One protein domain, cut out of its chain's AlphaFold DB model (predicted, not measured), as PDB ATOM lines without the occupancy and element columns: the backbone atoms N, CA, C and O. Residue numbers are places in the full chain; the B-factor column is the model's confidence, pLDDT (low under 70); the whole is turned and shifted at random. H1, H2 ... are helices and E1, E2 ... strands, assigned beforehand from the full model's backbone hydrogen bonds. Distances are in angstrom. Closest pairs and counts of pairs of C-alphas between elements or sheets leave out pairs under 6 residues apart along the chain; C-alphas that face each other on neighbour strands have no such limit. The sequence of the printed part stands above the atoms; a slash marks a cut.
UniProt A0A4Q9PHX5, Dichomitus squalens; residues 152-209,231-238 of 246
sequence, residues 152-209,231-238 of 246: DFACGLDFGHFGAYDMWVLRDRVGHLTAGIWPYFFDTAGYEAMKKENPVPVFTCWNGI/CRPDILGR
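Overview. This is residues 152 to 209 and 231 to 238 of the 246 residues of a protein of Dichomitus squalens (UniProt A0A4Q9PHX5). Little regular structure: a small three-stranded sheet has one short helix, H1, beside its E2 edge, and a long loop stretch, residues 157 to 187, is tied to E2 by a short pairing. The 66 printed residues hold E1, H1, E2 and E3 in that order, mixed in class, with 21 residues in named elements. The mixed sheet runs E1, E3, E2; the whole is compact, radius of gyration of the C-alphas 10.3 A, spans 29 by 21 by 20 A.

Arrangement. E1, residues 153 to 156, is parallel to E3, residues 233 to 236, with N 236 and O 155 2.8 A apart. E3 is antiparallel to E2, residues 200 to 204, with N 200 and O 235 2.9 A apart. Residues 171 to 172 pair antiparallel with 202 to 204 of E2. H1, residues 188 to 195, touches E2; their closest C-alphas, of Gly 190 and Val 200, are 5.2 A apart. Every O i to N i+4 pair in H1 is within hydrogen-bond range.

Along the chain. E1 spans 10.5 A from C-alpha 153 at (168.088, 193.679, 160.258), H1 10.4 A, E2 11.1 A, and E3 10.3 A to C-alpha 236 at (174.961, 188.138, 166.313).

Size, cuts and confidence. Residues 210 to 230 are not printed; C-alphas 209 and 231 are 17.7 A apart. The link E1 to H1 is long. Residues 231 to 232 and 237 to 238 have pLDDT under 70.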
ATOM      1  N   ASP A 152     169.791 197.506 159.862       89.06
ATOM      2  CA  ASP A 152     168.415 197.388 159.360       89.06
ATOM      3  C   ASP A 152     167.750 196.095 159.833       89.06
ATOM      4  O   ASP A 152     166.541 196.063 160.063       89.06
ATOM      5  N   PHE A 153     168.545 195.026 159.947       93.25
ATOM      6  CA  PHE A 153     168.088 193.679 160.258       93.25
ATOM      7  C   PHE A 153     169.208 192.903 160.965       93.25
ATOM      8  O   PHE A 153     170.298 192.764 160.415       93.25
ATOM      9  N   ALA A 154     168.956 192.410 162.172       95.25
ATOM     10  CA  ALA A 154     169.911 191.648 162.966       95.25
ATOM     11  C   ALA A 154     169.248 190.403 163.555       95.25
ATOM     12  O   ALA A 154     168.199 190.514 164.183       95.25
ATOM     13  N   CYS A 155     169.850 189.227 163.393       94.88
ATOM     14  CA  CYS A 155     169.337 187.989 163.989       94.88
ATOM     15  C   CYS A 155     170.200 187.509 165.152       94.88
ATOM     16  O   CYS A 155     171.414 187.722 165.155       94.88
ATOM     17  N   GLY A 156     169.584 186.799 166.096       91.75
ATOM     18  CA  GLY A 156     170.326 185.861 166.934       91.75
ATOM     19  C   GLY A 156     170.765 184.648 166.112       91.75
ATOM     20  O   GLY A 156     170.250 184.422 165.017       91.75
ATOM     21  N   LEU A 157     171.718 183.876 166.630       88.50
ATOM     22  CA  LEU A 157     172.065 182.557 166.105       88.50
ATOM     23  C   LEU A 157     171.591 181.493 167.101       88.50
ATOM     24  O   LEU A 157     172.153 181.372 168.187       88.50
ATOM     25  N   ASP A 158     170.556 180.747 166.723       85.25
ATOM     26  CA  ASP A 158     169.972 179.673 167.529       85.25
ATOM     27  C   ASP A 158     170.693 178.328 167.320       85.25
ATOM     28  O   ASP A 158     171.207 178.031 166.234       85.25
ATOM     29  N   PHE A 159     170.728 177.503 168.367       85.81
ATOM     30  CA  PHE A 159     171.449 176.237 168.416       85.81
ATOM     31  C   PHE A 159     170.540 175.094 168.863       85.81
ATOM     32  O   PHE A 159     170.052 175.055 169.990       85.81
ATOM     33  N   GLY A 160     170.399 174.099 167.991       82.94
ATOM     34  CA  GLY A 160     169.809 172.814 168.331       82.94
ATOM     35  C   GLY A 160     170.857 171.819 168.831       82.94
ATOM     36  O   GLY A 160     172.052 172.102 168.915       82.94
ATOM     37  N   HIS A 161     170.417 170.586 169.085       81.00
ATOM     38  CA  HIS A 161     171.271 169.522 169.627       81.00
ATOM     39  C   HIS A 161     172.545 169.236 168.802       81.00
ATOM     40  O   HIS A 161     173.565 168.839 169.359       81.00
ATOM     41  N   PHE A 162     172.501 169.433 167.480       81.50
ATOM     42  CA  PHE A 162     173.600 169.094 166.567       81.50
ATOM     43  C   PHE A 162     174.350 170.306 165.991       81.50
ATOM     44  O   PHE A 162     175.208 170.129 165.125       81.50
ATOM     45  N   GLY A 163     174.054 171.521 166.457       85.88
ATOM     46  CA  GLY A 163     174.698 172.744 165.980       85.88
ATOM     47  C   GLY A 163     173.706 173.858 165.672       85.88
ATOM     48  O   GLY A 163     172.591 173.866 166.187       85.88
ATOM     49  N   ALA A 164     174.132 174.813 164.847       86.94
ATOM     50  CA  ALA A 164     173.309 175.952 164.466       86.94
ATOM     51  C   ALA A 164     172.030 175.477 163.757       86.94
ATOM     52  O   ALA A 164     172.071 174.598 162.887       86.94
ATOM     53  N   TYR A 165     170.900 176.031 164.184       87.00
ATOM     54  CA  TYR A 165     169.568 175.688 163.705       87.00
ATOM     55  C   TYR A 165     169.081 176.703 162.664       87.00
ATOM     56  O   TYR A 165     169.711 177.735 162.464       87.00
ATOM     57  N   ASP A 166     167.992 176.411 161.948       84.75
ATOM     58  CA  ASP A 166     167.436 177.283 160.897       84.75
ATOM     59  C   ASP A 166     168.429 177.678 159.782       84.75
ATOM     60  O   ASP A 166     168.345 178.718 159.134       84.75
ATOM     61  N   MET A 167     169.366 176.786 159.469       88.25
ATOM     62  CA  MET A 167     170.409 177.028 158.460       88.25
ATOM     63  C   MET A 167     169.880 177.150 157.022       88.25
ATOM     64  O   MET A 167     170.614 177.518 156.110       88.25
ATOM     65  N   TRP A 168     168.599 176.848 156.798       88.19
ATOM     66  CA  TRP A 168     167.949 176.920 155.490       88.19
ATOM     67  C   TRP A 168     167.731 178.368 155.005       88.19
ATOM     68  O   TRP A 168     167.720 178.616 153.790       88.19
ATOM     69  N   VAL A 169     167.595 179.322 155.936       91.12
ATOM     70  CA  VAL A 169     167.358 180.752 155.656       91.12
ATOM     71  C   VAL A 169     168.613 181.613 155.836       91.12
ATOM     72  O   VAL A 169     168.696 182.711 155.279       91.12
ATOM     73  N   LEU A 170     169.614 181.109 156.561       92.31
ATOM     74  CA  LEU A 170     170.876 181.804 156.775       92.31
ATOM     75  C   LEU A 170     171.745 181.758 155.510       92.31
ATOM     76  O   LEU A 170     172.021 180.694 154.951       92.31
ATOM     77  N   ARG A 171     172.179 182.935 155.055       93.25
ATOM     78  CA  ARG A 171     173.068 183.095 153.900       93.25
ATOM     79  C   ARG A 171     174.237 183.987 154.266       93.25
ATOM     80  O   ARG A 171     174.030 185.049 154.848       93.25
ATOM     81  N   ASP A 172     175.452 183.592 153.898       92.56
ATOM     82  CA  ASP A 172     176.630 184.447 154.082       92.56
ATOM     83  C   ASP A 172     176.486 185.769 153.303       92.56
ATOM     84  O   ASP A 172     175.568 185.943 152.497       92.56
ATOM     85  N   ARG A 173     177.394 186.728 153.513       91.50
ATOM     86  CA  ARG A 173     177.318 188.051 152.861       91.50
ATOM     87  C   ARG A 173     177.322 188.025 151.324       91.50
ATOM     88  O   ARG A 173     177.052 189.058 150.715       91.50
ATOM     89  N   VAL A 174     177.711 186.914 150.692       90.94
ATOM     90  CA  VAL A 174     177.708 186.754 149.226       90.94
ATOM     91  C   VAL A 174     176.569 185.848 148.734       90.94
ATOM     92  O   VAL A 174     176.440 185.646 147.529       90.94
ATOM     93  N   GLY A 175     175.711 185.358 149.633       91.75
ATOM     94  CA  GLY A 175     174.507 184.591 149.318       91.75
ATOM     95  C   GLY A 175     174.661 183.067 149.380       91.75
ATOM     96  O   GLY A 175     173.727 182.352 149.004       91.75
ATOM     97  N   HIS A 176     175.795 182.534 149.842       93.31
ATOM     98  CA  HIS A 176     175.981 181.085 149.971       93.31
ATOM     99  C   HIS A 176     175.345 180.526 151.243       93.31
ATOM    100  O   HIS A 176     175.114 181.238 152.218       93.31
ATOM    101  N   LEU A 177     175.079 179.218 151.226       92.69
ATOM    102  CA  LEU A 177     174.681 178.480 152.421       92.69
ATOM    103  C   LEU A 177     175.814 178.456 153.447       92.69
ATOM    104  O   LEU A 177     176.986 178.297 153.103       92.69
ATOM    105  N   THR A 178     175.426 178.552 154.709       93.00
ATOM    106  CA  THR A 178     176.295 178.406 155.874       93.00
ATOM    107  C   THR A 178     176.270 176.964 156.393       93.00
ATOM    108  O   THR A 178     175.395 176.168 156.044       93.00
ATOM    109  N   ALA A 179     177.259 176.587 157.203       91.12
ATOM    110  CA  ALA A 179     177.315 175.266 157.827       91.12
ATOM    111  C   ALA A 179     176.645 175.276 159.200       91.12
ATOM    112  O   ALA A 179     176.802 176.231 159.948       91.12
ATOM    113  N   GLY A 180     175.942 174.196 159.562       90.12
ATOM    114  CA  GLY A 180     175.378 174.021 160.910       90.12
ATOM    115  C   GLY A 180     176.433 173.714 161.982       90.12
ATOM    116  O   GLY A 180     176.151 173.764 163.174       90.12
ATOM    117  N   ILE A 181     177.666 173.420 161.571       90.00
ATOM    118  CA  ILE A 181     178.800 173.146 162.453       90.00
ATOM    119  C   ILE A 181     179.883 174.199 162.262       90.00
ATOM    120  O   ILE A 181     180.023 174.785 161.190       90.00
ATOM    121  N   TRP A 182     180.677 174.412 163.307       87.38
ATOM    122  CA  TRP A 182     181.791 175.344 163.237       87.38
ATOM    123  C   TRP A 182     182.831 174.912 162.177       87.38
ATOM    124  O   TRP A 182     183.242 173.749 162.192       87.38
ATOM    125  N   PRO A 183     183.352 175.833 161.342       89.25
ATOM    126  CA  PRO A 183     182.991 177.249 161.252       89.25
ATOM    127  C   PRO A 183     181.717 177.466 160.419       89.25
ATOM    128  O   PRO A 183     181.663 177.054 159.265       89.25
ATOM    129  N   TYR A 184     180.712 178.144 160.991       90.25
ATOM    130  CA  TYR A 184     179.406 178.333 160.339       90.25
ATOM    131  C   TYR A 184     179.515 179.148 159.037       90.25
ATOM    132  O   TYR A 184     178.802 178.890 158.068       90.25
ATOM    133  N   PHE A 185     180.451 180.103 159.010       91.75
ATOM    134  CA  PHE A 185     180.767 180.953 157.864       91.75
ATOM    135  C   PHE A 185     182.146 180.604 157.303       91.75
ATOM    136  O   PHE A 185     183.131 180.554 158.046       91.75
ATOM    137  N   PHE A 186     182.214 180.398 155.987       90.00
ATOM    138  CA  PHE A 186     183.452 180.059 155.275       90.00
ATOM    139  C   PHE A 186     184.102 181.258 154.587       90.00
ATOM    140  O   PHE A 186     185.298 181.224 154.296       90.00
ATOM    141  N   ASP A 187     183.337 182.315 154.310       90.38
ATOM    142  CA  ASP A 187     183.900 183.533 153.749       90.38
ATOM    143  C   ASP A 187     184.841 184.193 154.771       90.38
ATOM    144  O   ASP A 187     184.577 184.204 155.972       90.38
ATOM    145  N   THR A 188     185.957 184.758 154.308       91.25
ATOM    146  CA  THR A 188     186.995 185.281 155.209       91.25
ATOM    147  C   THR A 188     186.481 186.374 156.146       91.25
ATOM    148  O   THR A 188     186.898 186.426 157.299       91.25
ATOM    149  N   ALA A 189     185.581 187.247 155.679       91.00
ATOM    150  CA  ALA A 189     185.084 188.348 156.497       91.00
ATOM    151  C   ALA A 189     184.154 187.829 157.600       91.00
ATOM    152  O   ALA A 189     184.330 188.204 158.759       91.00
ATOM    153  N   GLY A 190     183.224 186.932 157.257       90.94
ATOM    154  CA  GLY A 190     182.342 186.302 158.233       90.94
ATOM    155  C   GLY A 190     183.095 185.413 159.218       90.94
ATOM    156  O   GLY A 190     182.883 185.516 160.424       90.94
ATOM    157  N   TYR A 191     184.057 184.623 158.740       91.38
ATOM    158  CA  TYR A 191     184.910 183.792 159.590       91.38
ATOM    159  C   TYR A 191     185.710 184.616 160.613       91.38
ATOM    160  O   TYR A 191     185.752 184.273 161.797       91.38
ATOM    161  N   GLU A 192     186.328 185.722 160.186       92.62
ATOM    162  CA  GLU A 192     187.101 186.592 161.079       92.62
ATOM    163  C   GLU A 192     186.219 187.387 162.050       92.62
ATOM    164  O   GLU A 192     186.615 187.576 163.201       92.62
ATOM    165  N   ALA A 193     185.031 187.830 161.625       90.62
ATOM    166  CA  ALA A 193     184.059 188.468 162.513       90.62
ATOM    167  C   ALA A 193     183.581 187.492 163.600       90.62
ATOM    168  O   ALA A 193     183.685 187.795 164.786       90.62
ATOM    169  N   MET A 194     183.199 186.279 163.199       88.25
ATOM    170  CA  MET A 194     182.768 185.203 164.090       88.25
ATOM    171  C   MET A 194     183.864 184.806 165.095       88.25
ATOM    172  O   MET A 194     183.586 184.619 166.276       88.25
ATOM    173  N   LYS A 195     185.131 184.718 164.667       87.50
ATOM    174  CA  LYS A 195     186.276 184.463 165.568       87.50
ATOM    175  C   LYS A 195     186.481 185.543 166.626       87.50
ATOM    176  O   LYS A 195     187.043 185.250 167.676       87.50
ATOM    177  N   LYS A 196     186.102 186.781 166.318       88.12
ATOM    178  CA  LYS A 196     186.230 187.941 167.208       88.12
ATOM    179  C   LYS A 196     184.963 188.197 168.021       88.12
ATOM    180  O   LYS A 196     184.920 189.206 168.713       88.12
ATOM    181  N   GLU A 197     183.962 187.319 167.918       83.44
ATOM    182  CA  GLU A 197     182.643 187.497 168.539       83.44
ATOM    183  C   GLU A 197     181.982 188.828 168.140       83.44
ATOM    184  O   GLU A 197     181.276 189.460 168.920       83.44
ATOM    185  N   ASN A 198     182.231 189.265 166.904       87.94
ATOM    186  CA  ASN A 198     181.580 190.427 166.317       87.94
ATOM    187  C   ASN A 198     180.360 189.993 165.497       87.94
ATOM    188  O   ASN A 198     180.367 188.887 164.944       87.94
ATOM    189  N   PRO A 199     179.365 190.884 165.318       91.25
ATOM    190  CA  PRO A 199     178.305 190.673 164.343       91.25
ATOM    191  C   PRO A 199     178.878 190.327 162.964       91.25
ATOM    192  O   PRO A 199     179.818 190.972 162.484       91.25
ATOM    193  N   VAL A 200     178.328 189.284 162.347       93.25
ATOM    194  CA  VAL A 200     178.742 188.787 161.035       93.25
ATOM    195  C   VAL A 200     177.806 189.367 159.973       93.25
ATOM    196  O   VAL A 200     176.605 189.116 160.050       93.25
ATOM    197  N   PRO A 201     178.319 190.082 158.956       91.50
ATOM    198  CA  PRO A 201     177.496 190.516 157.835       91.50
ATOM    199  C   PRO A 201     176.958 189.315 157.062       91.50
ATOM    200  O   PRO A 201     177.711 188.402 156.709       91.50
ATOM    201  N   VAL A 202     175.664 189.332 156.763       92.88
ATOM    202  CA  VAL A 202     174.951 188.241 156.089       92.88
ATOM    203  C   VAL A 202     174.076 188.783 154.973       92.88
ATOM    204  O   VAL A 202     173.787 189.973 154.917       92.88
ATOM    205  N   PHE A 203     173.689 187.929 154.028       92.38
ATOM    206  CA  PHE A 203     172.736 188.320 152.986       92.38
ATOM    207  C   PHE A 203     171.293 188.186 153.490       92.38
ATOM    208  O   PHE A 203     170.467 189.068 153.262       92.38
ATOM    209  N   THR A 204     171.000 187.110 154.223       92.56
ATOM    210  CA  THR A 204     169.727 186.881 154.923       92.56
ATOM    211  C   THR A 204     169.977 186.105 156.207       92.56
ATOM    212  O   THR A 204     170.896 185.287 156.267       92.56
ATOM    213  N   CYS A 205     169.141 186.323 157.217       93.06
ATOM    214  CA  CYS A 205     169.151 185.536 158.443       93.06
ATOM    215  C   CYS A 205     167.740 185.398 159.021       93.06
ATOM    216  O   CYS A 205     166.855 186.203 158.735       93.06
ATOM    217  N   TRP A 206     167.559 184.354 159.818       90.44
ATOM    218  CA  TRP A 206     166.488 184.152 160.789       90.44
ATOM    219  C   TRP A 206     166.867 182.881 161.545       90.44
ATOM    220  O   TRP A 206     166.940 181.821 160.932       90.44
ATOM    221  N   ASN A 207     167.153 182.983 162.839       85.44
ATOM    222  CA  ASN A 207     167.451 181.819 163.670       85.44
ATOM    223  C   ASN A 207     166.837 182.063 165.053       85.44
ATOM    224  O   ASN A 207     167.479 182.618 165.943       85.44
ATOM    225  N   GLY A 208     165.547 181.746 165.185       90.06
ATOM    226  CA  GLY A 208     164.787 181.856 166.434       90.06
ATOM    227  C   GLY A 208     164.381 183.270 166.873       90.06
ATOM    228  O   GLY A 208     163.275 183.450 167.372       90.06
ATOM    229  N   ILE A 209     165.226 184.287 166.683       94.94
ATOM    230  CA  ILE A 209     164.933 185.680 167.057       94.94
ATOM    231  C   ILE A 209     165.582 186.673 166.095       94.94
ATOM    232  O   ILE A 209     166.682 186.454 165.578       94.94
ATOM    233  N   CYS A 231     169.612 197.352 152.729       55.56
ATOM    234  CA  CYS A 231     169.586 196.312 153.749       55.56
ATOM    235  C   CYS A 231     171.020 196.019 154.199       55.56
ATOM    236  O   CYS A 231     171.843 195.602 153.380       55.56
ATOM    237  N   ARG A 232     171.311 196.271 155.475       68.00
ATOM    238  CA  ARG A 232     172.509 195.809 156.181       68.00
ATOM    239  C   ARG A 232     172.084 194.687 157.127       68.00
ATOM    240  O   ARG A 232     171.648 194.986 158.240       68.00
ATOM    241  N   PRO A 233     172.115 193.426 156.665       73.56
ATOM    242  CA  PRO A 233     171.781 192.287 157.492       73.56
ATOM    243  C   PRO A 233     173.036 191.863 158.255       73.56
ATOM    244  O   PRO A 233     174.084 191.619 157.654       73.56
ATOM    245  N   ASP A 234     172.919 191.750 159.568       76.69
ATOM    246  CA  ASP A 234     173.960 191.205 160.430       76.69
ATOM    247  C   ASP A 234     173.389 190.038 161.248       76.69
ATOM    248  O   ASP A 234     172.186 189.926 161.476       76.69
ATOM    249  N   ILE A 235     174.244 189.129 161.696       74.62
ATOM    250  CA  ILE A 235     173.875 188.110 162.679       74.62
ATOM    251  C   ILE A 235     174.801 188.218 163.879       74.62
ATOM    252  O   ILE A 235     176.024 188.310 163.736       74.62
ATOM    253  N   LEU A 236     174.217 188.206 165.071       71.38
ATOM    254  CA  LEU A 236     174.961 188.138 166.313       71.38
ATOM    255  C   LEU A 236     175.280 186.665 166.594       71.38
ATOM    256  O   LEU A 236     174.431 185.891 167.028       71.38
ATOM    257  N   GLY A 237     176.508 186.262 166.270       55.00
ATOM    258  CA  GLY A 237     176.984 184.896 166.459       55.00
ATOM    259  C   GLY A 237     177.957 184.797 167.627       55.00
ATOM    260  O   GLY A 237     179.087 185.273 167.525       55.00
ATOM    261  N   ARG A 238     177.555 184.110 168.699       52.38
ATOM    262  CA  ARG A 238     178.448 183.641 169.769       52.38
ATOM    263  C   ARG A 238     178.208 182.134 170.006       52.38
ATOM    264  O   ARG A 238     177.083 181.658 169.900       52.38
TER     265      ARG A 238